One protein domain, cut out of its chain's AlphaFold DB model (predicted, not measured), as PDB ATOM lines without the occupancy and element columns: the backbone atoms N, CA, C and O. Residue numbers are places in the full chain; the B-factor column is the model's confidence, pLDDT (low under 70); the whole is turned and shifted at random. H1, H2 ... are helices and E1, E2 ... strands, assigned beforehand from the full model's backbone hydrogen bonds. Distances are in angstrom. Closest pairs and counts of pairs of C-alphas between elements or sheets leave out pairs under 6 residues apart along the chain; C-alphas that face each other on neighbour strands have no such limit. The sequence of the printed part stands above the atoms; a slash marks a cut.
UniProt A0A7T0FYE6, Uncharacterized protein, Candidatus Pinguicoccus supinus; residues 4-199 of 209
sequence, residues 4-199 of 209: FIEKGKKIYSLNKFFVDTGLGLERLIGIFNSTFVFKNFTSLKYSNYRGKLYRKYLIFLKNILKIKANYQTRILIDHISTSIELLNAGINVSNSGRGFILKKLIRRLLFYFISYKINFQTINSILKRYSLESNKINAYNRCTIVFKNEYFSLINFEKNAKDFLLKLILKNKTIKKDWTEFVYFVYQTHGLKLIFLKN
ATOM      1  N   PHE A   4     -26.688  29.982  -4.646       92.06
ATOM      2  CA  PHE A   4     -26.239  31.070  -3.788       92.06
ATOM      3  C   PHE A   4     -26.553  32.401  -4.473       92.06
ATOM      4  O   PHE A   4     -26.274  32.570  -5.659       92.06
ATOM      5  N   ILE A   5     -27.154  33.331  -3.729       92.62
ATOM      6  CA  ILE A   5     -27.460  34.677  -4.216       92.62
ATOM      7  C   ILE A   5     -26.505  35.646  -3.529       92.62
ATOM      8  O   ILE A   5     -26.568  35.833  -2.313       92.62
ATOM      9  N   GLU A   6     -25.635  36.269  -4.312       93.31
ATOM     10  CA  GLU A   6     -24.687  37.266  -3.823       93.31
ATOM     11  C   GLU A   6     -25.365  38.636  -3.646       93.31
ATOM     12  O   GLU A   6     -26.366  38.963  -4.302       93.31
ATOM     13  N   LYS A   7     -24.819  39.477  -2.755       83.62
ATOM     14  CA  LYS A   7     -25.238  40.881  -2.623       83.62
ATOM     15  C   LYS A   7     -25.084  41.577  -3.983       83.62
ATOM     16  O   LYS A   7     -23.978  41.728  -4.477       83.62
ATOM     17  N   GLY A   8     -26.205  41.990  -4.578       82.19
ATOM     18  CA  GLY A   8     -26.258  42.482  -5.964       82.19
ATOM     19  C   GLY A   8     -27.085  41.609  -6.918       82.19
ATOM     20  O   GLY A   8     -27.170  41.930  -8.097       82.19
ATOM     21  N   LYS A   9     -27.738  40.550  -6.409       81.25
ATOM     22  CA  LYS A   9     -28.686  39.662  -7.121       81.25
ATOM     23  C   LYS A   9     -28.073  38.758  -8.202       81.25
ATOM     24  O   LYS A   9     -28.827  38.133  -8.944       81.25
ATOM     25  N   LYS A  10     -26.746  38.621  -8.275       90.50
ATOM     26  CA  LYS A  10     -26.120  37.551  -9.072       90.50
ATOM     27  C   LYS A  10     -26.403  36.192  -8.428       90.50
ATOM     28  O   LYS A  10     -26.347  36.062  -7.203       90.50
ATOM     29  N   ILE A  11     -26.735  35.204  -9.256       93.12
ATOM     30  CA  ILE A  11     -27.135  33.859  -8.833       93.12
ATOM     31  C   ILE A  11     -26.081  32.871  -9.324       93.12
ATOM     32  O   ILE A  11     -25.799  32.818 -10.518       93.12
ATOM     33  N   TYR A  12     -25.537  32.070  -8.412       93.19
ATOM     34  CA  TYR A  12     -24.534  31.049  -8.708       93.19
ATOM     35  C   TYR A  12     -25.086  29.664  -8.389       93.19
ATOM     36  O   TYR A  12     -25.731  29.466  -7.353       93.19
ATOM     37  N   SER A  13     -24.824  28.690  -9.259       95.25
ATOM     38  CA  SER A  13     -25.086  27.280  -8.972       95.25
ATOM     39  C   SER A  13     -24.121  26.767  -7.907       95.25
ATOM     40  O   SER A  13     -22.914  26.995  -7.996       95.25
ATOM     41  N   LEU A  14     -24.640  26.045  -6.917       95.19
ATOM     42  CA  LEU A  14     -23.810  25.354  -5.935       95.19
ATOM     43  C   LEU A  14     -23.227  24.073  -6.541       95.19
ATOM     44  O   LEU A  14     -23.902  23.367  -7.286       95.19
ATOM     45  N   ASN A  15     -21.997  23.740  -6.157       95.44
ATOM     46  CA  ASN A  15     -21.327  22.491  -6.540       95.44
ATOM     47  C   ASN A  15     -21.974  21.233  -5.924       95.44
ATOM     48  O   ASN A  15     -21.765  20.126  -6.412       95.44
ATOM     49  N   LYS A  16     -22.750  21.399  -4.847       95.81
ATOM     50  CA  LYS A  16     -23.507  20.350  -4.161       95.81
ATOM     51  C   LYS A  16     -24.905  20.852  -3.824       95.81
ATOM     52  O   LYS A  16     -25.101  22.026  -3.503       95.81
ATOM     53  N   PHE A  17     -25.877  19.947  -3.867       96.69
ATOM     54  CA  PHE A  17     -27.255  20.247  -3.497       96.69
ATOM     55  C   PHE A  17     -27.538  19.806  -2.068       96.69
ATOM     56  O   PHE A  17     -27.205  18.697  -1.665       96.69
ATOM     57  N   PHE A  18     -28.202  20.683  -1.325       95.94
ATOM     58  CA  PHE A  18     -28.639  20.427   0.044       95.94
ATOM     59  C   PHE A  18     -30.165  20.382   0.097       95.94
ATOM     60  O   PHE A  18     -30.835  20.957  -0.764       95.94
ATOM     61  N   VAL A  19     -30.735  19.767   1.127       95.62
ATOM     62  CA  VAL A  19     -32.177  19.808   1.404       95.62
ATOM     63  C   VAL A  19     -32.382  20.591   2.698       95.62
ATOM     64  O   VAL A  19     -31.671  20.362   3.668       95.62
ATOM     65  N   ASP A  20     -33.318  21.537   2.683       93.44
ATOM     66  CA  ASP A  20     -33.719  22.323   3.854       93.44
ATOM     67  C   ASP A  20     -35.213  22.076   4.078       93.44
ATOM     68  O   ASP A  20     -36.022  22.308   3.175       93.44
ATOM     69  N   THR A  21     -35.569  21.530   5.237       94.75
ATOM     70  CA  THR A  21     -36.951  21.181   5.577       94.75
ATOM     71  C   THR A  21     -37.415  21.997   6.770       94.75
ATOM     72  O   THR A  21     -36.800  21.949   7.832       94.75
ATOM     73  N   GLY A  22     -38.559  22.668   6.633       93.38
ATOM     74  CA  GLY A  22     -39.219  23.379   7.723       93.38
ATOM     75  C   GLY A  22     -40.666  22.930   7.876       93.38
ATOM     76  O   GLY A  22     -41.479  23.120   6.972       93.38
ATOM     77  N   LEU A  23     -41.005  22.369   9.036       90.69
ATOM     78  CA  LEU A  23     -42.379  22.042   9.412       90.69
ATOM     79  C   LEU A  23     -42.733  22.798  10.693       90.69
ATOM     80  O   LEU A  23     -42.086  22.631  11.722       90.69
ATOM     81  N   GLY A  24     -43.764  23.642  10.636       90.06
ATOM     82  CA  GLY A  24     -44.204  24.403  11.806       90.06
ATOM     83  C   GLY A  24     -44.800  23.478  12.865       90.06
ATOM     84  O   GLY A  24     -45.863  22.896  12.638       90.06
ATOM     85  N   LEU A  25     -44.151  23.362  14.021       88.81
ATOM     86  CA  LEU A  25     -44.565  22.468  15.105       88.81
ATOM     87  C   LEU A  25     -45.981  22.788  15.602       88.81
ATOM     88  O   LEU A  25     -46.810  21.896  15.779       88.81
ATOM     89  N   GLU A  26     -46.295  24.068  15.774       86.81
ATOM     90  CA  GLU A  26     -47.602  24.548  16.223       86.81
ATOM     91  C   GLU A  26     -48.695  24.214  15.207       86.81
ATOM     92  O   GLU A  26     -49.830  23.909  15.583       86.81
ATOM     93  N   ARG A  27     -48.339  24.247  13.916       86.94
ATOM     94  CA  ARG A  27     -49.221  23.861  12.813       86.94
ATOM     95  C   ARG A  27     -49.451  22.358  12.818       86.94
ATOM     96  O   ARG A  27     -50.604  21.942  12.820       86.94
ATOM     97  N   LEU A  28     -48.390  21.555  12.895       88.56
ATOM     98  CA  LEU A  28     -48.501  20.099  12.992       88.56
ATOM     99  C   LEU A  28     -49.389  19.700  14.171       88.56
ATOM    100  O   LEU A  28     -50.381  19.011  13.969       88.56
ATOM    101  N   ILE A  29     -49.120  20.206  15.375       85.88
ATOM    102  CA  ILE A  29     -49.926  19.911  16.571       85.88
ATOM    103  C   ILE A  29     -51.378  20.361  16.397       85.88
ATOM    104  O   ILE A  29     -52.298  19.662  16.825       85.88
ATOM    105  N   GLY A  30     -51.603  21.516  15.765       82.94
ATOM    106  CA  GLY A  30     -52.941  21.976  15.410       82.94
ATOM    107  C   GLY A  30     -53.686  20.956  14.548       82.94
ATOM    108  O   GLY A  30     -54.828  20.636  14.868       82.94
ATOM    109  N   ILE A  31     -53.029  20.424  13.508       83.81
ATOM    110  CA  ILE A  31     -53.635  19.464  12.578       83.81
ATOM    111  C   ILE A  31     -53.836  18.125  13.282       83.81
ATOM    112  O   ILE A  31     -54.951  17.615  13.278       83.81
ATOM    113  N   PHE A  32     -52.810  17.585  13.942       85.50
ATOM    114  CA  PHE A  32     -52.887  16.332  14.702       85.50
ATOM    115  C   PHE A  32     -54.086  16.325  15.657       85.50
ATOM    116  O   PHE A  32     -54.869  15.375  15.664       85.50
ATOM    117  N   ASN A  33     -54.266  17.413  16.413       80.19
ATOM    118  CA  ASN A  33     -55.362  17.537  17.367       80.19
ATOM    119  C   ASN A  33     -56.721  17.742  16.692       80.19
ATOM    120  O   ASN A  33     -57.728  17.292  17.231       80.19
ATOM    121  N   SER A  34     -56.778  18.439  15.552       78.50
ATOM    122  CA  SER A  34     -58.038  18.693  14.849       78.50
ATOM    123  C   SER A  34     -58.454  17.574  13.899       78.50
ATOM    124  O   SER A  34     -59.530  17.664  13.323       78.50
ATOM    125  N   THR A  35     -57.605  16.567  13.693       78.00
ATOM    126  CA  THR A  35     -57.843  15.515  12.694       78.00
ATOM    127  C   THR A  35     -57.773  14.098  13.251       78.00
ATOM    128  O   THR A  35     -57.685  13.139  12.489       78.00
ATOM    129  N   PHE A  36     -57.774  13.951  14.581       76.62
ATOM    130  CA  PHE A  36     -57.572  12.669  15.263       76.62
ATOM    131  C   PHE A  36     -56.358  11.906  14.710       76.62
ATOM    132  O   PHE A  36     -56.474  10.761  14.282       76.62
ATOM    133  N   VAL A  37     -55.182  12.548  14.716       81.25
ATOM    134  CA  VAL A  37     -53.928  11.959  14.203       81.25
ATOM    135  C   VAL A  37     -53.971  11.742  12.679       81.25
ATOM    136  O   VAL A  37     -53.638  10.670  12.187       81.25
ATOM    137  N   PHE A  38     -54.402  12.762  11.924       81.12
ATOM    138  CA  PHE A  38     -54.544  12.727  10.458       81.12
ATOM    139  C   PHE A  38     -55.489  11.641   9.922       81.12
ATOM    140  O   PHE A  38     -55.383  11.240   8.766       81.12
ATOM    141  N   LYS A  39     -56.428  11.163  10.744       79.12
ATOM    142  CA  LYS A  39     -57.384  10.117  10.355       79.12
ATOM    143  C   LYS A  39     -58.724  10.675   9.892       79.12
ATOM    144  O   LYS A  39     -59.417  10.026   9.121       79.12
ATOM    145  N   ASN A  40     -59.111  11.859  10.363       75.94
ATOM    146  CA  ASN A  40     -60.422  12.428  10.079       75.94
ATOM    147  C   ASN A  40     -60.369  13.958   9.969       75.94
ATOM    148  O   ASN A  40     -60.228  14.647  10.972       75.94
ATOM    149  N   PHE A  41     -60.539  14.500   8.763       75.62
ATOM    150  CA  PHE A  41     -60.434  15.939   8.485       75.62
ATOM    151  C   PHE A  41     -61.785  16.677   8.436       75.62
ATOM    152  O   PHE A  41     -61.811  17.867   8.127       75.62
ATOM    153  N   THR A  42     -62.909  16.014   8.727       64.06
ATOM    154  CA  THR A  42     -64.236  16.516   8.331       64.06
ATOM    155  C   THR A  42     -64.942  17.422   9.348       64.06
ATOM    156  O   THR A  42     -65.932  18.043   8.973       64.06
ATOM    157  N   SER A  43     -64.473  17.569  10.602       57.59
ATOM    158  CA  SER A  43     -65.317  18.182  11.658       57.59
ATOM    159  C   SER A  43     -64.745  19.329  12.509       57.59
ATOM    160  O   SER A  43     -65.470  19.856  13.356       57.59
ATOM    161  N   LEU A  44     -63.503  19.801  12.322       60.34
ATOM    162  CA  LEU A  44     -62.925  20.805  13.236       60.34
ATOM    163  C   LEU A  44     -62.435  22.089  12.553       60.34
ATOM    164  O   LEU A  44     -61.648  22.075  11.612       60.34
ATOM    165  N   LYS A  45     -62.836  23.241  13.119       66.50
ATOM    166  CA  LYS A  45     -62.229  24.554  12.828       66.50
ATOM    167  C   LYS A  45     -60.761  24.544  13.265       66.50
ATOM    168  O   LYS A  45     -60.460  24.847  14.427       66.50
ATOM    169  N   TYR A  46     -59.872  24.219  12.330       71.31
ATOM    170  CA  TYR A  46     -58.421  24.216  12.496       71.31
ATOM    171  C   TYR A  46     -57.894  25.564  13.026       71.31
ATOM    172  O   TYR A  46     -58.320  26.639  12.599       71.31
ATOM    173  N   SER A  47     -56.976  25.512  13.995       74.94
ATOM    174  CA  SER A  47     -56.261  26.687  14.506       74.94
ATOM    175  C   SER A  47     -55.060  26.263  15.344       74.94
ATOM    176  O   SER A  47     -55.217  25.466  16.272       74.94
ATOM    177  N   ASN A  48     -53.901  26.891  15.116       79.62
ATOM    178  CA  ASN A  48     -52.702  26.728  15.954       79.62
ATOM    179  C   ASN A  48     -53.032  26.936  17.443       79.62
ATOM    180  O   ASN A  48     -52.544  26.225  18.316       79.62
ATOM    181  N   TYR A  49     -53.945  27.865  17.737       77.50
ATOM    182  CA  TYR A  49     -54.294  28.242  19.103       77.50
ATOM    183  C   TYR A  49     -55.274  27.279  19.789       77.50
ATOM    184  O   TYR A  49     -55.473  27.362  20.998       77.50
ATOM    185  N   ARG A  50     -55.902  26.366  19.037       70.56
ATOM    186  CA  ARG A  50     -56.747  25.300  19.604       70.56
ATOM    187  C   ARG A  50     -55.936  24.089  20.062       70.56
ATOM    188  O   ARG A  50     -56.436  23.308  20.869       70.56
ATOM    189  N   GLY A  51     -54.694  23.959  19.589       72.31
ATOM    190  CA  GLY A  51     -53.764  22.925  20.023       72.31
ATOM    191  C   GLY A  51     -53.440  23.009  21.520       72.31
ATOM    192  O   GLY A  51     -53.554  24.066  22.147       72.31
ATOM    193  N   LYS A  52     -53.001  21.885  22.104       74.62
ATOM    194  CA  LYS A  52     -52.698  21.769  23.546       74.62
ATOM    195  C   LYS A  52     -51.640  22.783  24.010       74.62
ATOM    196  O   LYS A  52     -51.719  23.242  25.146       74.62
ATOM    197  N   LEU A  53     -50.720  23.175  23.120       78.25
ATOM    198  CA  LEU A  53     -49.684  24.179  23.383       78.25
ATOM    199  C   LEU A  53     -50.263  25.530  23.826       78.25
ATOM    200  O   LEU A  53     -49.877  26.048  24.870       78.25
ATOM    201  N   TYR A  54     -51.223  26.073  23.075       82.00
ATOM    202  CA  TYR A  54     -51.741  27.428  23.298       82.00
ATOM    203  C   TYR A  54     -53.092  27.481  24.007       82.00
ATOM    204  O   TYR A  54     -53.430  28.507  24.600       82.00
ATOM    205  N   ARG A  55     -53.869  26.388  24.006       82.94
ATOM    206  CA  ARG A  55     -55.207  26.363  24.618       82.94
ATOM    207  C   ARG A  55     -55.177  26.743  26.100       82.94
ATOM    208  O   ARG A  55     -56.024  27.511  26.547       82.94
ATOM    209  N   LYS A  56     -54.190  26.241  26.851       85.69
ATOM    210  CA  LYS A  56     -54.004  26.564  28.277       85.69
ATOM    211  C   LYS A  56     -53.784  28.063  28.504       85.69
ATOM    212  O   LYS A  56     -54.423  28.654  29.370       85.69
ATOM    213  N   TYR A  57     -52.963  28.688  27.665       87.12
ATOM    214  CA  TYR A  57     -52.661  30.112  27.728       87.12
ATOM    215  C   TYR A  57     -53.855  30.979  27.331       87.12
ATOM    216  O   TYR A  57     -54.115  31.989  27.981       87.12
ATOM    217  N   LEU A  58     -54.623  30.562  26.318       86.44
ATOM    218  CA  LEU A  58     -55.879  31.219  25.947       86.44
ATOM    219  C   LEU A  58     -56.870  31.231  27.107       86.44
ATOM    220  O   LEU A  58     -57.447  32.274  27.396       86.44
ATOM    221  N   ILE A  59     -57.081  30.083  27.758       85.88
ATOM    222  CA  ILE A  59     -58.015  29.964  28.886       85.88
ATOM    223  C   ILE A  59     -57.543  30.833  30.052       85.88
ATOM    224  O   ILE A  59     -58.326  31.596  30.611       85.88
ATOM    225  N   PHE A  60     -56.252  30.770  30.373       88.12
ATOM    226  CA  PHE A  60     -55.655  31.565  31.436       88.12
ATOM    227  C   PHE A  60     -55.804  33.076  31.193       88.12
ATOM    228  O   PHE A  60     -56.310  33.789  32.059       88.12
ATOM    229  N   LEU A  61     -55.451  33.563  29.998       88.56
ATOM    230  CA  LEU A  61     -55.613  34.976  29.640       88.56
ATOM    231  C   LEU A  61     -57.081  35.396  29.594       88.56
ATOM    232  O   LEU A  61     -57.406  36.481  30.063       88.56
ATOM    233  N   LYS A  62     -57.977  34.546  29.079       87.94
ATOM    234  CA  LYS A  62     -59.425  34.794  29.103       87.94
ATOM    235  C   LYS A  62     -59.921  35.026  30.529       87.94
ATOM    236  O   LYS A  62     -60.676  35.966  30.750       87.94
ATOM    237  N   ASN A  63     -59.496  34.194  31.475       87.81
ATOM    238  CA  ASN A  63     -59.941  34.290  32.862       87.81
ATOM    239  C   ASN A  63     -59.400  35.551  33.547       87.81
ATOM    240  O   ASN A  63     -60.151  36.236  34.233       87.81
ATOM    241  N   ILE A  64     -58.130  35.893  33.311       87.38
ATOM    242  CA  ILE A  64     -57.511  37.097  33.888       87.38
ATOM    243  C   ILE A  64     -58.109  38.375  33.303       87.38
ATOM    244  O   ILE A  64     -58.451  39.295  34.039       87.38
ATOM    245  N   LEU A  65     -58.229  38.441  31.979       84.75
ATOM    246  CA  LEU A  65     -58.680  39.641  31.276       84.75
ATOM    247  C   LEU A  65     -60.208  39.761  31.239       84.75
ATOM    248  O   LEU A  65     -60.723  40.801  30.842       84.75
ATOM    249  N   LYS A  66     -60.936  38.701  31.612       86.00
ATOM    250  CA  LYS A  66     -62.399  38.592  31.497       86.00
ATOM    251  C   LYS A  66     -62.916  38.890  30.077       86.00
ATOM    252  O   LYS A  66     -64.015  39.407  29.903       86.00
ATOM    253  N   ILE A  67     -62.139  38.539  29.046       81.25
ATOM    254  CA  ILE A  67     -62.492  38.753  27.630       81.25
ATOM    255  C   ILE A  67     -62.805  37.446  26.905       81.25
ATOM    256  O   ILE A  67     -62.253  36.390  27.210       81.25
ATOM    257  N   LYS A  68     -63.661  37.507  25.878       80.25
ATOM    258  CA  LYS A  68     -63.870  36.360  24.983       80.25
ATOM    259  C   LYS A  68     -62.559  36.012  24.271       80.25
ATOM    260  O   LYS A  68     -61.847  36.896  23.805       80.25
ATOM    261  N   ALA A  69     -62.278  34.715  24.142       75.75
ATOM    262  CA  ALA A  69     -61.166  34.241  23.327       75.75
ATOM    263  C   ALA A  69     -61.417  34.627  21.861       75.75
ATOM    264  O   ALA A  69     -62.307  34.092  21.199       75.75
ATOM    265  N   ASN A  70     -60.646  35.590  21.375       80.44
ATOM    266  CA  ASN A  70     -60.793  36.225  20.072       80.44
ATOM    267  C   ASN A  70     -59.411  36.475  19.440       80.44
ATOM    268  O   ASN A  70     -58.382  36.007  19.934       80.44
ATOM    269  N   TYR A  71     -59.374  37.198  18.327       81.88
ATOM    270  CA  TYR A  71     -58.129  37.548  17.646       81.88
ATOM    271  C   TYR A  71     -57.131  38.289  18.560       81.88
ATOM    272  O   TYR A  71     -55.940  37.985  18.539       81.88
ATOM    273  N   GLN A  72     -57.608  39.179  19.432       81.38
ATOM    274  CA  GLN A  72     -56.777  39.945  20.363       81.38
ATOM    275  C   GLN A  72     -56.056  39.030  21.363       81.38
ATOM    276  O   GLN A  72     -54.854  39.178  21.566       81.38
ATOM    277  N   THR A  73     -56.747  38.029  21.923       84.81
ATOM    278  CA  THR A  73     -56.090  37.045  22.806       84.81
ATOM    279  C   THR A  73     -54.978  36.265  22.107       84.81
ATOM    280  O   THR A  73     -53.975  35.955  22.740       84.81
ATOM    281  N   ARG A  74     -55.103  35.994  20.801       87.38
ATOM    282  CA  ARG A  74     -54.063  35.299  20.020       87.38
ATOM    283  C   ARG A  74     -52.828  36.174  19.831       87.38
ATOM    284  O   ARG A  74     -51.723  35.694  20.044       87.38
ATOM    285  N   ILE A  75     -53.025  37.458  19.518       86.12
ATOM    286  CA  ILE A  75     -51.931  38.439  19.441       86.12
ATOM    287  C   ILE A  75     -51.171  38.505  20.764       86.12
ATOM    288  O   ILE A  75     -49.944  38.533  20.758       86.12
ATOM    289  N   LEU A  76     -51.891  38.546  21.891       89.69
ATOM    290  CA  LEU A  76     -51.264  38.596  23.210       89.69
ATOM    291  C   LEU A  76     -50.391  37.369  23.450       89.69
ATOM    292  O   LEU A  76     -49.236  37.534  23.814       89.69
ATOM    293  N   ILE A  77     -50.908  36.164  23.199       89.94
ATOM    294  CA  ILE A  77     -50.140  34.921  23.357       89.94
ATOM    295  C   ILE A  77     -48.868  34.951  22.513       89.94
ATOM    296  O   ILE A  77     -47.786  34.748  23.057       89.94
ATOM    297  N   ASP A  78     -48.991  35.256  21.219       90.31
ATOM    298  CA  ASP A  78     -47.845  35.340  20.312       90.31
ATOM    299  C   ASP A  78     -46.810  36.336  20.829       90.31
ATOM    300  O   ASP A  78     -45.632  36.017  20.942       90.31
ATOM    301  N   HIS A  79     -47.239  37.545  21.191       93.75
ATOM    302  CA  HIS A  79     -46.322  38.584  21.644       93.75
ATOM    303  C   HIS A  79     -45.680  38.263  22.996       93.75
ATOM    304  O   HIS A  79     -44.507  38.595  23.165       93.75
ATOM    305  N   ILE A  80     -46.373  37.592  23.927       92.75
ATOM    306  CA  ILE A  80     -45.761  37.087  25.170       92.75
ATOM    307  C   ILE A  80     -44.678  36.074  24.819       92.75
ATOM    308  O   ILE A  80     -43.525  36.267  25.200       92.75
ATOM    309  N   SER A  81     -45.042  35.029  24.069       90.81
ATOM    310  CA  SER A  81     -44.130  33.949  23.698       90.81
ATOM    311  C   SER A  81     -42.908  34.495  22.968       90.81
ATOM    312  O   SER A  81     -41.794  34.310  23.444       90.81
ATOM    313  N   THR A  82     -43.089  35.265  21.893       93.69
ATOM    314  CA  THR A  82     -41.974  35.845  21.134       93.69
ATOM    315  C   THR A  82     -41.110  36.770  21.990       93.69
ATOM    316  O   THR A  82     -39.890  36.728  21.876       93.69
ATOM    317  N   SER A  83     -41.695  37.593  22.866       94.75
ATOM    318  CA  SER A  83     -40.894  38.491  23.709       94.75
ATOM    319  C   SER A  83     -40.031  37.718  24.706       94.75
ATOM    320  O   SER A  83     -38.862  38.056  24.877       94.75
ATOM    321  N   ILE A  84     -40.581  36.666  25.325       93.06
ATOM    322  CA  ILE A  84     -39.835  35.786  26.235       93.06
ATOM    323  C   ILE A  84     -38.718  35.067  25.474       93.06
ATOM    324  O   ILE A  84     -37.591  35.040  25.958       93.06
ATOM    325  N   GLU A  85     -38.993  34.543  24.276       92.38
ATOM    326  CA  GLU A  85     -37.981  33.881  23.443       92.38
ATOM    327  C   GLU A  85     -36.826  34.814  23.082       92.38
ATOM    328  O   GLU A  85     -35.662  34.458  23.253       92.38
ATOM    329  N   LEU A  86     -37.130  36.031  22.623       94.31
ATOM    330  CA  LEU A  86     -36.108  37.005  22.239       94.31
ATOM    331  C   LEU A  86     -35.259  37.435  23.444       94.31
ATOM    332  O   LEU A  86     -34.037  37.525  23.332       94.31
ATOM    333  N   LEU A  87     -35.886  37.661  24.602       93.44
ATOM    334  CA  LEU A  87     -35.178  37.995  25.840       93.44
ATOM    335  C   LEU A  87     -34.308  36.834  26.333       93.44
ATOM    336  O   LEU A  87     -33.177  37.062  26.764       93.44
ATOM    337  N   ASN A  88     -34.806  35.599  26.232       91.88
ATOM    338  CA  ASN A  88     -34.053  34.385  26.545       91.88
ATOM    339  C   ASN A  88     -32.860  34.194  25.593       91.88
ATOM    340  O   ASN A  88     -31.792  33.781  26.027       91.88
ATOM    341  N   ALA A  89     -33.010  34.573  24.321       92.69
ATOM    342  CA  ALA A  89     -31.937  34.590  23.324       92.69
ATOM    343  C   ALA A  89     -30.941  35.757  23.499       92.69
ATOM    344  O   ALA A  89     -30.083  35.977  22.646       92.69
ATOM    345  N   GLY A  90     -31.055  36.539  24.576       92.56
ATOM    346  CA  GLY A  90     -30.110  37.604  24.901       92.56
ATOM    347  C   GLY A  90     -30.401  38.954  24.245       92.56
ATOM    348  O   GLY A  90     -29.634  39.897  24.453       92.56
ATOM    349  N   ILE A  91     -31.509  39.106  23.515       95.12
ATOM    350  CA  ILE A  91     -31.876  40.374  22.872       95.12
ATOM    351  C   ILE A  91     -32.443  41.332  23.924       95.12
ATOM    352  O   ILE A  91     -33.345  40.982  24.676       95.12
ATOM    353  N   ASN A  92     -31.923  42.560  23.965       93.31
ATOM    354  CA  ASN A  92     -32.442  43.641  24.805       93.31
ATOM    355  C   ASN A  92     -33.316  44.604  24.011       93.31
ATOM    356  O   ASN A  92     -33.156  44.741  22.801       93.31
ATOM    357  N   VAL A  93     -34.216  45.299  24.705       95.31
ATOM    358  CA  VAL A  93     -34.948  46.435  24.137       95.31
ATOM    359  C   VAL A  93     -33.982  47.562  23.771       95.31
ATOM    360  O   VAL A  93     -33.051  47.866  24.513       95.31
ATOM    361  N   SER A  94     -34.197  48.178  22.611       94.19
ATOM    362  CA  SER A  94     -33.416  49.321  22.130       94.19
ATOM    363  C   SER A  94     -34.228  50.144  21.124       94.19
ATOM    364  O   SER A  94     -35.348  49.778  20.767       94.19
ATOM    365  N   ASN A  95     -33.668  51.259  20.650       89.81
ATOM    366  CA  ASN A  95     -34.284  52.094  19.611       89.81
ATOM    367  C   ASN A  95     -33.832  51.722  18.183       89.81
ATOM    368  O   ASN A  95     -34.175  52.419  17.234       89.81
ATOM    369  N   SER A  96     -33.069  50.637  18.007       91.00
ATOM    370  CA  SER A  96     -32.560  50.210  16.696       91.00
ATOM    371  C   SER A  96     -32.476  48.684  16.545       91.00
ATOM    372  O   SER A  96     -32.462  47.925  17.516       91.00
ATOM    373  N   GLY A  97     -32.439  48.204  15.300       94.75
ATOM    374  CA  GLY A  97     -32.229  46.787  14.987       94.75
ATOM    375  C   GLY A  97     -33.235  45.835  15.654       94.75
ATOM    376  O   GLY A  97     -34.435  46.106  15.721       94.75
ATOM    377  N   ARG A  98     -32.740  44.692  16.151       95.88
ATOM    378  CA  ARG A  98     -33.576  43.640  16.770       95.88
ATOM    379  C   ARG A  98     -34.214  44.092  18.085       95.88
ATOM    380  O   ARG A  98     -35.344  43.706  18.376       95.88
ATOM    381  N   GLY A  99     -33.525  44.941  18.846       96.19
ATOM    382  CA  GLY A  99     -34.047  45.460  20.106       96.19
ATOM    383  C   GLY A  99     -35.229  46.405  19.920       96.19
ATOM    384  O   GLY A  99     -36.155  46.387  20.730       96.19
ATOM    385  N   PHE A 100     -35.276  47.138  18.804       94.44
ATOM    386  CA  PHE A 100     -36.455  47.922  18.433       94.44
ATOM    387  C   PHE A 100     -37.662  47.042  18.108       94.44
ATOM    388  O   PHE A 100     -38.784  47.348  18.511       94.44
ATOM    389  N   ILE A 101     -37.450  45.910  17.431       94.81
ATOM    390  CA  ILE A 101     -38.522  44.944  17.159       94.81
ATOM    391  C   ILE A 101     -39.077  44.394  18.478       94.81
ATOM    392  O   ILE A 101     -40.292  44.410  18.679       94.81
ATOM    393  N   LEU A 102     -38.201  43.989  19.404       96.12
ATOM    394  CA  LEU A 102     -38.602  43.538  20.738       96.12
ATOM    395  C   LEU A 102     -39.383  44.625  21.493       96.12
ATOM    396  O   LEU A 102     -40.462  44.354  22.019       96.12
ATOM    397  N   LYS A 103     -38.896  45.873  21.475       95.19
ATOM    398  CA  LYS A 103     -39.573  47.023  22.090       95.19
ATOM    399  C   LYS A 103     -40.999  47.187  21.560       95.19
ATOM    400  O   LYS A 103     -41.929  47.353  22.346       95.19
ATOM    401  N   LYS A 104     -41.198  47.074  20.240       92.56
ATOM    402  CA  LYS A 104     -42.524  47.152  19.600       92.56
ATOM    403  C   LYS A 104     -43.459  46.028  20.049       92.56
ATOM    404  O   LYS A 104     -44.633  46.291  20.304       92.56
ATOM    405  N   LEU A 105     -42.964  44.792  20.142       94.50
ATOM    406  CA  LEU A 105     -43.759  43.638  20.581       94.50
ATOM    407  C   LEU A 105     -44.212  43.796  22.036       94.50
ATOM    408  O   LEU A 105     -45.411  43.707  22.315       94.50
ATOM    409  N   ILE A 106     -43.271  44.117  22.931       95.50
ATOM    410  CA  ILE A 106     -43.540  44.329  24.357       95.50
ATOM    411  C   ILE A 106     -44.525  45.481  24.536       95.50
ATOM    412  O   ILE A 106     -45.559  45.311  25.175       95.50
ATOM    413  N   ARG A 107     -44.270  46.644  23.927       92.31
ATOM    414  CA  ARG A 107     -45.137  47.814  24.105       92.31
ATOM    415  C   ARG A 107     -46.520  47.633  23.511       92.31
ATOM    416  O   ARG A 107     -47.481  48.073  24.127       92.31
ATOM    417  N   ARG A 108     -46.657  46.944  22.373       89.19
ATOM    418  CA  ARG A 108     -47.975  46.595  21.827       89.19
ATOM    419  C   ARG A 108     -48.774  45.748  22.813       89.19
ATOM    420  O   ARG A 108     -49.963  45.980  22.987       89.19
ATOM    421  N   LEU A 109     -48.128  44.785  23.456       92.31
ATOM    422  CA  LEU A 109     -48.763  43.950  24.463       92.31
ATOM    423  C   LEU A 109     -49.104  44.726  25.742       92.31
ATOM    424  O   LEU A 109     -50.232  44.634  26.225       92.31
ATOM    425  N   LEU A 110     -48.168  45.517  26.268       93.06
ATOM    426  CA  LEU A 110     -48.395  46.332  27.463       93.06
ATOM    427  C   LEU A 110     -49.516  47.344  27.231       93.06
ATOM    428  O   LEU A 110     -50.333  47.553  28.119       93.06
ATOM    429  N   PHE A 111     -49.609  47.896  26.023       87.50
ATOM    430  CA  PHE A 111     -50.700  48.776  25.629       87.50
ATOM    431  C   PHE A 111     -52.069  48.100  25.788       87.50
ATOM    432  O   PHE A 111     -52.968  48.663  26.408       87.50
ATOM    433  N   TYR A 112     -52.225  46.863  25.305       87.12
ATOM    434  CA  TYR A 112     -53.457  46.101  25.527       87.12
ATOM    435  C   TYR A 112     -53.728  45.882  27.018       87.12
ATOM    436  O   TYR A 112     -54.850  46.099  27.466       87.12
ATOM    437  N   PHE A 113     -52.725  45.495  27.807       90.19
ATOM    438  CA  PHE A 113     -52.916  45.308  29.248       90.19
ATOM    439  C   PHE A 113     -53.347  46.592  29.962       90.19
ATOM    440  O   PHE A 113     -54.284  46.549  30.758       90.19
ATOM    441  N   ILE A 114     -52.744  47.732  29.627       87.94
ATOM    442  CA  ILE A 114     -53.135  49.041  30.164       87.94
ATOM    443  C   ILE A 114     -54.570  49.390  29.751       87.94
ATOM    444  O   ILE A 114     -55.349  49.824  30.596       87.94
ATOM    445  N   SER A 115     -54.967  49.120  28.500       83.44
ATOM    446  CA  SER A 115     -56.346  49.343  28.028       83.44
ATOM    447  C   SER A 115     -57.389  48.531  28.804       83.44
ATOM    448  O   SER A 115     -58.500  49.003  29.039       83.44
ATOM    449  N   TYR A 116     -57.007  47.345  29.284       86.44
ATOM    450  CA  TYR A 116     -57.821  46.499  30.161       86.44
ATOM    451  C   TYR A 116     -57.612  46.788  31.657       86.44
ATOM    452  O   TYR A 116     -58.073  46.017  32.496       86.44
ATOM    453  N   LYS A 117     -56.928  47.888  32.007       88.38
ATOM    454  CA  LYS A 117     -56.619  48.303  33.387       88.38
ATOM    455  C   LYS A 117     -55.880  47.229  34.200       88.38
ATOM    456  O   LYS A 117     -56.040  47.128  35.413       88.38
ATOM    457  N   ILE A 118     -55.057  46.425  33.533       91.25
ATOM    458  CA  ILE A 118     -54.259  45.380  34.172       91.25
ATOM    459  C   ILE A 118     -53.002  46.005  34.781       91.25
ATOM    460  O   ILE A 118     -52.230  46.692  34.106       91.25
ATOM    461  N   ASN A 119     -52.795  45.757  36.075       93.88
ATOM    462  CA  ASN A 119     -51.616  46.228  36.794       93.88
ATOM    463  C   ASN A 119     -50.384  45.357  36.495       93.88
ATOM    464  O   ASN A 119     -50.491  44.211  36.045       93.88
ATOM    465  N   PHE A 120     -49.192  45.886  36.780       95.56
ATOM    466  CA  PHE A 120     -47.952  45.159  36.515       95.56
ATOM    467  C   PHE A 120     -47.841  43.838  37.292       95.56
ATOM    468  O   PHE A 120     -47.264  42.885  36.780       95.56
ATOM    469  N   GLN A 121     -48.424  43.734  38.488       95.19
ATOM    470  CA  GLN A 121     -48.370  42.506  39.284       95.19
ATOM    471  C   GLN A 121     -49.071  41.338  38.574       95.19
ATOM    472  O   GLN A 121     -48.545  40.225  38.522       95.19
ATOM    473  N   THR A 122     -50.227  41.595  37.962       94.19
ATOM    474  CA  THR A 122     -50.938  40.617  37.133       94.19
ATOM    475  C   THR A 122     -50.173  40.305  35.845       94.19
ATOM    476  O   THR A 122     -50.112  39.151  35.435       94.19
ATOM    477  N   ILE A 123     -49.537  41.296  35.213       94.75
ATOM    478  CA  ILE A 123     -48.670  41.047  34.047       94.75
ATOM    479  C   ILE A 123     -47.508  40.130  34.443       94.75
ATOM    480  O   ILE A 123     -47.204  39.167  33.743       94.75
ATOM    481  N   ASN A 124     -46.895  40.380  35.596       95.19
ATOM    482  CA  ASN A 124     -45.788  39.592  36.106       95.19
ATOM    483  C   ASN A 124     -46.194  38.136  36.394       95.19
ATOM    484  O   ASN A 124     -45.460  37.211  36.052       95.19
ATOM    485  N   SER A 125     -47.395  37.901  36.938       92.88
ATOM    486  CA  SER A 125     -47.903  36.534  37.133       92.88
ATOM    487  C   SER A 125     -48.131  35.802  35.805       92.88
ATOM    488  O   SER A 125     -47.840  34.605  35.707       92.88
ATOM    489  N   ILE A 126     -48.558  36.519  34.758       92.31
ATOM    490  CA  ILE A 126     -48.638  35.982  33.396       92.31
ATOM    491  C   ILE A 126     -47.240  35.596  32.897       92.31
ATOM    492  O   ILE A 126     -47.044  34.456  32.477       92.31
ATOM    493  N   LEU A 127     -46.258  36.497  32.987       93.44
ATOM    494  CA  LEU A 127     -44.879  36.230  32.558       93.44
ATOM    495  C   LEU A 127     -44.269  35.036  33.299       93.44
ATOM    496  O   LEU A 127     -43.648  34.176  32.670       93.44
ATOM    497  N   LYS A 128     -44.496  34.941  34.615       91.81
ATOM    498  CA  LYS A 128     -44.037  33.825  35.451       91.81
ATOM    499  C   LYS A 128     -44.601  32.504  34.955       91.81
ATOM    500  O   LYS A 128     -43.846  31.558  34.747       91.81
ATOM    501  N   ARG A 129     -45.916  32.446  34.716       89.94
ATOM    502  CA  ARG A 129     -46.585  31.233  34.235       89.94
ATOM    503  C   ARG A 129     -46.026  30.769  32.891       89.94
ATOM    504  O   ARG A 129     -45.729  29.590  32.737       89.94
ATOM    505  N   TYR A 130     -45.866  31.681  31.935       89.25
ATOM    506  CA  TYR A 130     -45.298  31.337  30.629       89.25
ATOM    507  C   TYR A 130     -43.848  30.868  30.732       89.25
ATOM    508  O   TYR A 130     -43.491  29.869  30.113       89.25
ATOM    509  N   SER A 131     -43.028  31.556  31.526       88.44
ATOM    510  CA  SER A 131     -41.607  31.223  31.685       88.44
ATOM    511  C   SER A 131     -41.415  29.859  32.355       88.44
ATOM    512  O   SER A 131     -40.587  29.072  31.909       88.44
ATOM    513  N   LEU A 132     -42.221  29.544  33.375       87.00
ATOM    514  CA  LEU A 132     -42.229  28.234  34.035       87.00
ATOM    515  C   LEU A 132     -42.618  27.114  33.069       87.00
ATOM    516  O   LEU A 132     -41.884  26.150  32.903       87.00
ATOM    517  N   GLU A 133     -43.759  27.259  32.395       84.62
ATOM    518  CA  GLU A 133     -44.302  26.214  31.523       84.62
ATOM    519  C   GLU A 133     -43.487  25.987  30.235       84.62
ATOM    520  O   GLU A 133     -43.750  25.027  29.512       84.62
ATOM    521  N   SER A 134     -42.536  26.875  29.930       80.31
ATOM    522  CA  SER A 134     -41.625  26.775  28.784       80.31
ATOM    523  C   SER A 134     -40.180  26.449  29.181       80.31
ATOM    524  O   SER A 134     -39.296  26.530  28.332       80.31
ATOM    525  N   ASN A 135     -39.930  26.083  30.447       83.06
ATOM    526  CA  ASN A 135     -38.597  25.809  31.002       83.06
ATOM    527  C   ASN A 135     -37.597  26.974  30.826       83.06
ATOM    528  O   ASN A 135     -36.397  26.768  30.667       83.06
ATOM    529  N   LYS A 136     -38.083  28.219  30.880       83.12
ATOM    530  CA  LYS A 136     -37.304  29.462  30.711       83.12
ATOM    531  C   LYS A 136     -37.255  30.282  31.999       83.12
ATOM    532  O   LYS A 136     -37.361  31.507  31.972       83.12
ATOM    533  N   ILE A 137     -37.096  29.625  33.151       77.75
ATOM    534  CA  ILE A 137     -37.069  30.314  34.453       77.75
ATOM    535  C   ILE A 137     -35.937  31.351  34.532       77.75
ATOM    536  O   ILE A 137     -36.138  32.443  35.052       77.75
ATOM    537  N   ASN A 138     -34.786  31.072  33.918       75.38
ATOM    538  CA  ASN A 138     -33.651  31.998  33.908       75.38
ATOM    539  C   ASN A 138     -33.966  33.286  33.126       75.38
ATOM    540  O   ASN A 138     -33.494  34.365  33.482       75.38
ATOM    541  N   ALA A 139     -34.834  33.206  32.112       77.62
ATOM    542  CA  ALA A 139     -35.312  34.375  31.383       77.62
ATOM    543  C   ALA A 139     -36.363  35.178  32.157       77.62
ATOM    544  O   ALA A 139     -36.538  36.361  31.869       77.62
ATOM    545  N   TYR A 140     -37.054  34.579  33.135       89.06
ATOM    546  CA  TYR A 140     -38.144  35.237  33.863       89.06
ATOM    547  C   TYR A 140     -37.681  36.516  34.562       89.06
ATOM    548  O   TYR A 140     -38.333  37.548  34.424       89.06
ATOM    549  N   ASN A 141     -36.541  36.492  35.259       90.19
ATOM    550  CA  ASN A 141     -36.031  37.674  35.965       90.19
ATOM    551  C   ASN A 141     -35.782  38.837  34.995       90.19
ATOM    552  O   ASN A 141     -36.225  39.963  35.230       90.19
ATOM    553  N   ARG A 142     -35.155  38.543  33.851       90.94
ATOM    554  CA  ARG A 142     -34.913  39.524  32.788       90.94
ATOM    555  C   ARG A 142     -36.218  40.028  32.173       90.94
ATOM    556  O   ARG A 142     -36.368  41.232  31.980       90.94
ATOM    557  N   CYS A 143     -37.175  39.136  31.917       92.00
ATOM    558  CA  CYS A 143     -38.501  39.504  31.422       92.00
ATOM    559  C   CYS A 143     -39.211  40.448  32.386       92.00
ATOM    560  O   CYS A 143     -39.700  41.489  31.959       92.00
ATOM    561  N   THR A 144     -39.209  40.131  33.678       94.12
ATOM    562  CA  THR A 144     -39.828  40.956  34.715       94.12
ATOM    563  C   THR A 144     -39.244  42.362  34.721       94.12
ATOM    564  O   THR A 144     -39.997  43.328  34.661       94.12
ATOM    565  N   ILE A 145     -37.915  42.497  34.727       95.44
ATOM    566  CA  ILE A 145     -37.248  43.807  34.744       95.44
ATOM    567  C   ILE A 145     -37.588  44.609  33.483       95.44
ATOM    568  O   ILE A 145     -38.033  45.753  33.576       95.44
ATOM    569  N   VAL A 146     -37.437  44.005  32.300       96.31
ATOM    570  CA  VAL A 146     -37.675  44.695  31.023       96.31
ATOM    571  C   VAL A 146     -39.139  45.108  30.886       96.31
ATOM    572  O   VAL A 146     -39.422  46.267  30.587       96.31
ATOM    573  N   PHE A 147     -40.085  44.204  31.150       97.00
ATOM    574  CA  PHE A 147     -41.508  44.528  31.059       97.00
ATOM    575  C   PHE A 147     -41.918  45.574  32.096       97.00
ATOM    576  O   PHE A 147     -42.747  46.421  31.777       97.00
ATOM    577  N   LYS A 148     -41.338  45.557  33.306       97.25
ATOM    578  CA  LYS A 148     -41.601  46.570  34.339       97.25
ATOM    579  C   LYS A 148     -41.186  47.953  33.859       97.25
ATOM    580  O   LYS A 148     -41.989  48.883  33.898       97.25
ATOM    581  N   ASN A 149     -39.958  48.071  33.359       96.56
ATOM    582  CA  ASN A 149     -39.411  49.335  32.872       96.56
ATOM    583  C   ASN A 149     -40.227  49.875  31.691       96.56
ATOM    584  O   ASN A 149     -40.611  51.044  31.679       96.56
ATOM    585  N   GLU A 150     -40.561  49.011  30.731       95.88
ATOM    586  CA  GLU A 150     -41.376  49.396  29.579       95.88
ATOM    587  C   GLU A 150     -42.819  49.753  29.970       95.88
ATOM    588  O   GLU A 150     -43.388  50.676  29.394       95.88
ATOM    589  N   TYR A 151     -43.401  49.093  30.977       95.62
ATOM    590  CA  TYR A 151     -44.746  49.390  31.482       95.62
ATOM    591  C   TYR A 151     -44.827  50.786  32.098       95.62
ATOM    592  O   TYR A 151     -45.684  51.579  31.710       95.62
ATOM    593  N   PHE A 152     -43.904  51.126  32.999       94.62
ATOM    594  CA  PHE A 152     -43.879  52.458  33.609       94.62
ATOM    595  C   PHE A 152     -43.506  53.551  32.602       94.62
ATOM    596  O   PHE A 152     -44.122  54.617  32.605       94.62
ATOM    597  N   SER A 153     -42.573  53.273  31.683       92.75
ATOM    598  CA  SER A 153     -42.261  54.182  30.570       92.75
ATOM    599  C   SER A 153     -43.499  54.473  29.718       92.75
ATOM    600  O   SER A 153     -43.733  55.619  29.334       92.75
ATOM    601  N   LEU A 154     -44.313  53.450  29.446       90.25
ATOM    602  CA  LEU A 154     -45.522  53.573  28.643       90.25
ATOM    603  C   LEU A 154     -46.627  54.361  29.359       90.25
ATOM    604  O   LEU A 154     -47.253  55.209  28.729       90.25
ATOM    605  N   ILE A 155     -46.825  54.147  30.663       89.25
ATOM    606  CA  ILE A 155     -47.778  54.926  31.472       89.25
ATOM    607  C   ILE A 155     -47.397  56.410  31.496       89.25
ATOM    608  O   ILE A 155     -48.256  57.268  31.293       89.25
ATOM    609  N   ASN A 156     -46.118  56.722  31.724       89.12
ATOM    610  CA  ASN A 156     -45.644  58.108  31.729       89.12
ATOM    611  C   ASN A 156     -45.827  58.762  30.357       89.12
ATOM    612  O   ASN A 156     -46.287  59.897  30.264       89.12
ATOM    613  N   PHE A 157     -45.531  58.024  29.286       87.00
ATOM    614  CA  PHE A 157     -45.788  58.486  27.930       87.00
ATOM    615  C   PHE A 157     -47.277  58.759  27.675       87.00
ATOM    616  O   PHE A 157     -47.595  59.794  27.102       87.00
ATOM    617  N   GLU A 158     -48.190  57.883  28.109       81.44
ATOM    618  CA  GLU A 158     -49.630  58.085  27.904       81.44
ATOM    619  C   GLU A 158     -50.133  59.366  28.584       81.44
ATOM    620  O   GLU A 158     -50.909  60.108  27.982       81.44
ATOM    621  N   LYS A 159     -49.663  59.656  29.806       81.75
ATOM    622  CA  LYS A 159     -49.980  60.907  30.516       81.75
ATOM    623  C   LYS A 159     -49.495  62.126  29.728       81.75
ATOM    624  O   LYS A 159     -50.301  62.970  29.349       81.75
ATOM    625  N   ASN A 160     -48.209  62.149  29.379       83.38
ATOM    626  CA  ASN A 160     -47.601  63.270  28.657       83.38
ATOM    627  C   ASN A 160     -48.229  63.482  27.269       83.38
ATOM    628  O   ASN A 160     -48.413  64.616  26.829       83.38
ATOM    629  N   ALA A 161     -48.573  62.394  26.574       80.19
ATOM    630  CA  ALA A 161     -49.243  62.444  25.283       80.19
ATOM    631  C   ALA A 161     -50.629  63.090  25.394       80.19
ATOM    632  O   ALA A 161     -50.958  63.947  24.580       80.19
ATOM    633  N   LYS A 162     -51.430  62.729  26.406       76.44
ATOM    634  CA  LYS A 162     -52.745  63.348  26.637       76.44
ATOM    635  C   LYS A 162     -52.625  64.850  26.883       76.44
ATOM    636  O   LYS A 162     -53.337  65.613  26.236       76.44
ATOM    637  N   ASP A 163     -51.687  65.268  27.728       79.06
ATOM    638  CA  ASP A 163     -51.468  66.688  28.036       79.06
ATOM    639  C   ASP A 163     -51.035  67.487  26.800       79.06
ATOM    640  O   ASP A 163     -51.514  68.598  26.562       79.06
ATOM    641  N   PHE A 164     -50.146  66.917  25.982       78.81
ATOM    642  CA  PHE A 164     -49.715  67.524  24.723       78.81
ATOM    643  C   PHE A 164     -50.886  67.696  23.748       78.81
ATOM    644  O   PHE A 164     -51.089  68.779  23.200       78.81
ATOM    645  N   LEU A 165     -51.693  66.648  23.571       74.94
ATOM    646  CA  LEU A 165     -52.825  66.655  22.643       74.94
ATOM    647  C   LEU A 165     -53.916  67.634  23.091       74.94
ATOM    648  O   LEU A 165     -54.474  68.347  22.262       74.94
ATOM    649  N   LEU A 166     -54.166  67.739  24.398       75.56
ATOM    650  CA  LEU A 166     -55.108  68.706  24.961       75.56
ATOM    651  C   LEU A 166     -54.651  70.154  24.711       75.56
ATOM    652  O   LEU A 166     -55.452  70.989  24.294       75.56
ATOM    653  N   LYS A 167     -53.350  70.444  24.859       78.06
ATOM    654  CA  LYS A 167     -52.770  71.758  24.518       78.06
ATOM    655  C   LYS A 167     -52.893  72.096  23.030       78.06
ATOM    656  O   LYS A 167     -53.112  73.260  22.698       78.06
ATOM    657  N   LEU A 168     -52.735  71.111  22.144       73.88
ATOM    658  CA  LEU A 168     -52.910  71.302  20.703       73.88
ATOM    659  C   LEU A 168     -54.361  71.650  20.348       73.88
ATOM    660  O   LEU A 168     -54.585  72.587  19.582       73.88
ATOM    661  N   ILE A 169     -55.330  70.945  20.943       71.69
ATOM    662  CA  ILE A 169     -56.767  71.194  20.741       71.69
ATOM    663  C   ILE A 169     -57.140  72.609  21.199       71.69
ATOM    664  O   ILE A 169     -57.744  73.355  20.435       71.69
ATOM    665  N   LEU A 170     -56.723  73.012  22.404       74.94
ATOM    666  CA  LEU A 170     -57.034  74.338  22.956       74.94
ATOM    667  C   LEU A 170     -56.469  75.498  22.124       74.94
ATOM    668  O   LEU A 170     -57.012  76.598  22.156       74.94
ATOM    669  N   LYS A 171     -55.384  75.276  21.374       74.12
ATOM    670  CA  LYS A 171     -54.746  76.317  20.554       74.12
ATOM    671  C   LYS A 171     -55.390  76.521  19.178       74.12
ATOM    672  O   LYS A 171     -54.925  77.401  18.461       74.12
ATOM    673  N   ASN A 172     -56.406  75.737  18.793       61.00
ATOM    674  CA  ASN A 172     -57.147  75.853  17.522       61.00
ATOM    675  C   ASN A 172     -56.270  75.951  16.251       61.00
ATOM    676  O   ASN A 172     -56.698  76.455  15.215       61.00
ATOM    677  N   LYS A 173     -55.019  75.482  16.309       58.16
ATOM    678  CA  LYS A 173     -54.105  75.547  15.168       58.16
ATOM    679  C   LYS A 173     -54.421  74.403  14.194       58.16
ATOM    680  O   LYS A 173     -54.642  73.258  14.586       58.16
ATOM    681  N   THR A 174     -54.365  74.685  12.898       57.69
ATOM    682  CA  THR A 174     -54.320  73.683  11.822       57.69
ATOM    683  C   THR A 174     -52.962  72.964  11.848       57.69
ATOM    684  O   THR A 174     -52.028  73.319  11.134       57.69
ATOM    685  N   ILE A 175     -52.802  71.985  12.740       57.69
ATOM    686  CA  ILE A 175     -51.489  71.470  13.179       57.69
ATOM    687  C   ILE A 175     -50.951  70.335  12.287       57.69
ATOM    688  O   ILE A 175     -50.504  69.305  12.765       57.69
ATOM    689  N   LYS A 176     -50.970  70.442  10.958       62.34
ATOM    690  CA  LYS A 176     -50.509  69.300  10.132       62.34
ATOM    691  C   LYS A 176     -49.032  68.925  10.403       62.34
ATOM    692  O   LYS A 176     -48.689  67.742  10.404       62.34
ATOM    693  N   LYS A 177     -48.181  69.918  10.705       67.69
ATOM    694  CA  LYS A 177     -46.752  69.732  11.017       67.69
ATOM    695  C   LYS A 177     -46.519  69.124  12.409       67.69
ATOM    696  O   LYS A 177     -45.964  68.029  12.472       67.69
ATOM    697  N   ASP A 178     -47.018  69.737  13.489       70.50
ATOM    698  CA  ASP A 178     -46.786  69.195  14.844       70.50
ATOM    699  C   ASP A 178     -47.490  67.838  15.051       70.50
ATOM    700  O   ASP A 178     -47.003  67.001  15.808       70.50
ATOM    701  N   TRP A 179     -48.580  67.553  14.318       73.56
ATOM    702  CA  TRP A 179     -49.176  66.213  14.284       73.56
ATOM    703  C   TRP A 179     -48.230  65.185  13.667       73.56
ATOM    704  O   TRP A 179     -48.080  64.097  14.218       73.56
ATOM    705  N   THR A 180     -47.583  65.510  12.548       77.50
ATOM    706  CA  THR A 180     -46.647  64.601  11.866       77.50
ATOM    707  C   THR A 180     -45.407  64.340  12.722       77.50
ATOM    708  O   THR A 180     -44.978  63.194  12.856       77.50
ATOM    709  N   GLU A 181     -44.863  65.375  13.360       81.75
ATOM    710  CA  GLU A 181     -43.731  65.246  14.284       81.75
ATOM    711  C   GLU A 181     -44.101  64.412  15.514       81.75
ATOM    712  O   GLU A 181     -43.355  63.509  15.898       81.75
ATOM    713  N   PHE A 182     -45.290  64.628  16.085       79.94
ATOM    714  CA  PHE A 182     -45.796  63.804  17.178       79.94
ATOM    715  C   PHE A 182     -45.950  62.341  16.748       79.94
ATOM    716  O   PHE A 182     -45.437  61.443  17.411       79.94
ATOM    717  N   VAL A 183     -46.597  62.087  15.609       81.38
ATOM    718  CA  VAL A 183     -46.763  60.750  15.016       81.38
ATOM    719  C   VAL A 183     -45.421  60.033  14.884       81.38
ATOM    720  O   VAL A 183     -45.282  58.871  15.285       81.38
ATOM    721  N   TYR A 184     -44.432  60.741  14.347       84.56
ATOM    722  CA  TYR A 184     -43.083  60.240  14.160       84.56
ATOM    723  C   TYR A 184     -42.398  59.939  15.498       84.56
ATOM    724  O   TYR A 184     -41.872  58.841  15.675       84.56
ATOM    725  N   PHE A 185     -42.497  60.841  16.477       84.12
ATOM    726  CA  PHE A 185     -41.976  60.648  17.830       84.12
ATOM    727  C   PHE A 185     -42.583  59.417  18.522       84.12
ATOM    728  O   PHE A 185     -41.860  58.582  19.070       84.12
ATOM    729  N   VAL A 186     -43.906  59.239  18.455       83.44
ATOM    730  CA  VAL A 186     -44.593  58.062  19.016       83.44
ATOM    731  C   VAL A 186     -44.079  56.770  18.380       83.44
ATOM    732  O   VAL A 186     -43.838  55.774  19.070       83.44
ATOM    733  N   TYR A 187     -43.884  56.770  17.065       84.81
ATOM    734  CA  TYR A 187     -43.402  55.588  16.371       84.81
ATOM    735  C   TYR A 187     -41.925  55.302  16.662       84.81
ATOM    736  O   TYR A 187     -41.593  54.189  17.073       84.81
ATOM    737  N   GLN A 188     -41.042  56.280  16.471       84.38
ATOM    738  CA  GLN A 188     -39.596  56.091  16.560       84.38
ATOM    739  C   GLN A 188     -39.132  55.903  18.008       84.38
ATOM    740  O   GLN A 188     -38.379  54.978  18.305       84.38
ATOM    741  N   THR A 189     -39.611  56.738  18.927       83.44
ATOM    742  CA  THR A 189     -39.192  56.695  20.332       83.44
ATOM    743  C   THR A 189     -39.941  55.608  21.082       83.44
ATOM    744  O   THR A 189     -39.346  54.851  21.860       83.44
ATOM    745  N   HIS A 190     -41.254  55.505  20.848       82.88
ATOM    746  CA  HIS A 190     -42.109  54.623  21.631       82.88
ATOM    747  C   HIS A 190     -42.464  53.302  20.954       82.88
ATOM    748  O   HIS A 190     -43.026  52.448  21.628       82.88
ATOM    749  N   GLY A 191     -42.123  53.074  19.684       80.38
ATOM    750  CA  GLY A 191     -42.429  51.816  18.994       80.38
ATOM    751  C   GLY A 191     -43.932  51.549  18.832       80.38
ATOM    752  O   GLY A 191     -44.336  50.415  18.562       80.38
ATOM    753  N   LEU A 192     -44.781  52.562  19.015       82.62
ATOM    754  CA  LEU A 192     -46.234  52.429  18.948       82.62
ATOM    755  C   LEU A 192     -46.756  52.944  17.610       82.62
ATOM    756  O   LEU A 192     -46.293  53.944  17.073       82.62
ATOM    757  N   LYS A 193     -47.774  52.270  17.076       76.94
ATOM    758  CA  LYS A 193     -48.589  52.820  15.985       76.94
ATOM    759  C   LYS A 193     -49.647  53.760  16.567       76.94
ATOM    760  O   LYS A 193     -50.233  53.433  17.598       76.94
ATOM    761  N   LEU A 194     -49.996  54.838  15.862       69.88
ATOM    762  CA  LEU A 194     -51.069  55.746  16.307       69.88
ATOM    763  C   LEU A 194     -52.424  55.086  16.480       69.88
ATOM    764  O   LEU A 194     -53.216  55.542  17.294       69.88
ATOM    765  N   ILE A 195     -52.696  54.006  15.744       69.38
ATOM    766  CA  ILE A 195     -53.945  53.263  15.912       69.38
ATOM    767  C   ILE A 195     -54.149  52.814  17.367       69.38
ATOM    768  O   ILE A 195     -55.283  52.727  17.817       69.38
ATOM    769  N   PHE A 196     -53.066  52.575  18.115       66.62
ATOM    770  CA  PHE A 196     -53.157  52.249  19.534       66.62
ATOM    771  C   PHE A 196     -53.615  53.473  20.335       66.62
ATOM    772  O   PHE A 196     -54.555  53.375  21.111       66.62
ATOM    773  N   LEU A 197     -53.077  54.657  20.047       65.31
ATOM    774  CA  LEU A 197     -53.475  55.907  20.699       65.31
ATOM    775  C   LEU A 197     -54.927  56.341  20.418       65.31
ATOM    776  O   LEU A 197     -55.515  56.994  21.276       65.31
ATOM    777  N   LYS A 198     -55.529  55.936  19.286       64.62
ATOM    778  CA  LYS A 198     -56.914  56.306  18.910       64.62
ATOM    779  C   LYS A 198     -57.973  55.973  19.967       64.62
ATOM    780  O   LYS A 198     -58.972  56.670  20.041       64.62
ATOM    781  N   ASN A 199     -57.788  54.897  20.733       53.12
ATOM    782  CA  ASN A 199     -58.784  54.462  21.721       53.12
ATOM    783  C   ASN A 199     -58.574  55.100  23.106       53.12
ATOM    784  O   ASN A 199     -59.477  55.057  23.933       53.12
TER     785      ASN A 199
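AT A GLANCE: This is residues 4 to 199 of the 209 residues of an uncharacterized protein of Candidatus Pinguicoccus supinus (UniProt A0A7T0FYE6). Crossed helices H3, H4, H5 and residues 137 to 154 of H6 make the core; the rest of H6 and H7, which folds back beside it, make an arm. H2 packs on H3, while residues 6 to 11 and 15 to 23 stick out as a thin tail. The printed part has 196 residues, with E1, then H1 to H8; it is mostly helix and loose, with radius of gyration of the C-alphas 21.3 A and spans 66 by 53 by 38 A.

HOW THE PARTS SIT: E1, residues 11 to 13, pairs with no named strand and is apart from H1, residues 25 to 34. Residues 52 to 53 of H2, residues 52 to 65, only just touch H1, with 3 pairs of C-alphas within 8 A, closest Glu 26 and Leu 53, 7.5 A. The hub H3, residues 71 to 88, touches H2 with residues 73 to 77, closest C-alphas Leu 58 and Thr 73, 6.6 A. H3 and H4, residues 97 to 115, form a hairpin, closest C-alphas His 79 and Leu 105, 5.8 A. H5, residues 120 to 133, and H6, residues 137 to 170, form another, closest C-alphas Ser 131 and Ile 137, 5.4 A. H7, residues 176 to 190, is close to H6 but not clearly touching, at a shallow tilt of 12 degrees, opposite ways. H8, residues 194 to 197, only just touches H7, with closest C-alphas Val 183 and Leu 194, 6.7 A. Every O i to N i+4 pair is within hydrogen-bond range in H1, H3, H4, H5 and H7, 8 of 10 in H2 and 28 of 30 in H6; H8 is too short for one.

IN THESE COORDINATES: E1 begins at C-alpha 11 (-27.135, 33.859, -8.833). H6 measures 49.7 A, H4 27.5 A and H3 25.9 A. H8 ends at C-alpha 197 (-53.475, 55.907, 20.699).

THE WHOLE: The C-alphas farthest apart, Asn 15 and Leu 170, are 69.5 A apart. The printed part has no cut; the links E1 to H1 and H1 to H2 are long. The model's pLDDT is under 70 at residues 42 to 45, 172 to 177 and 194 to 199.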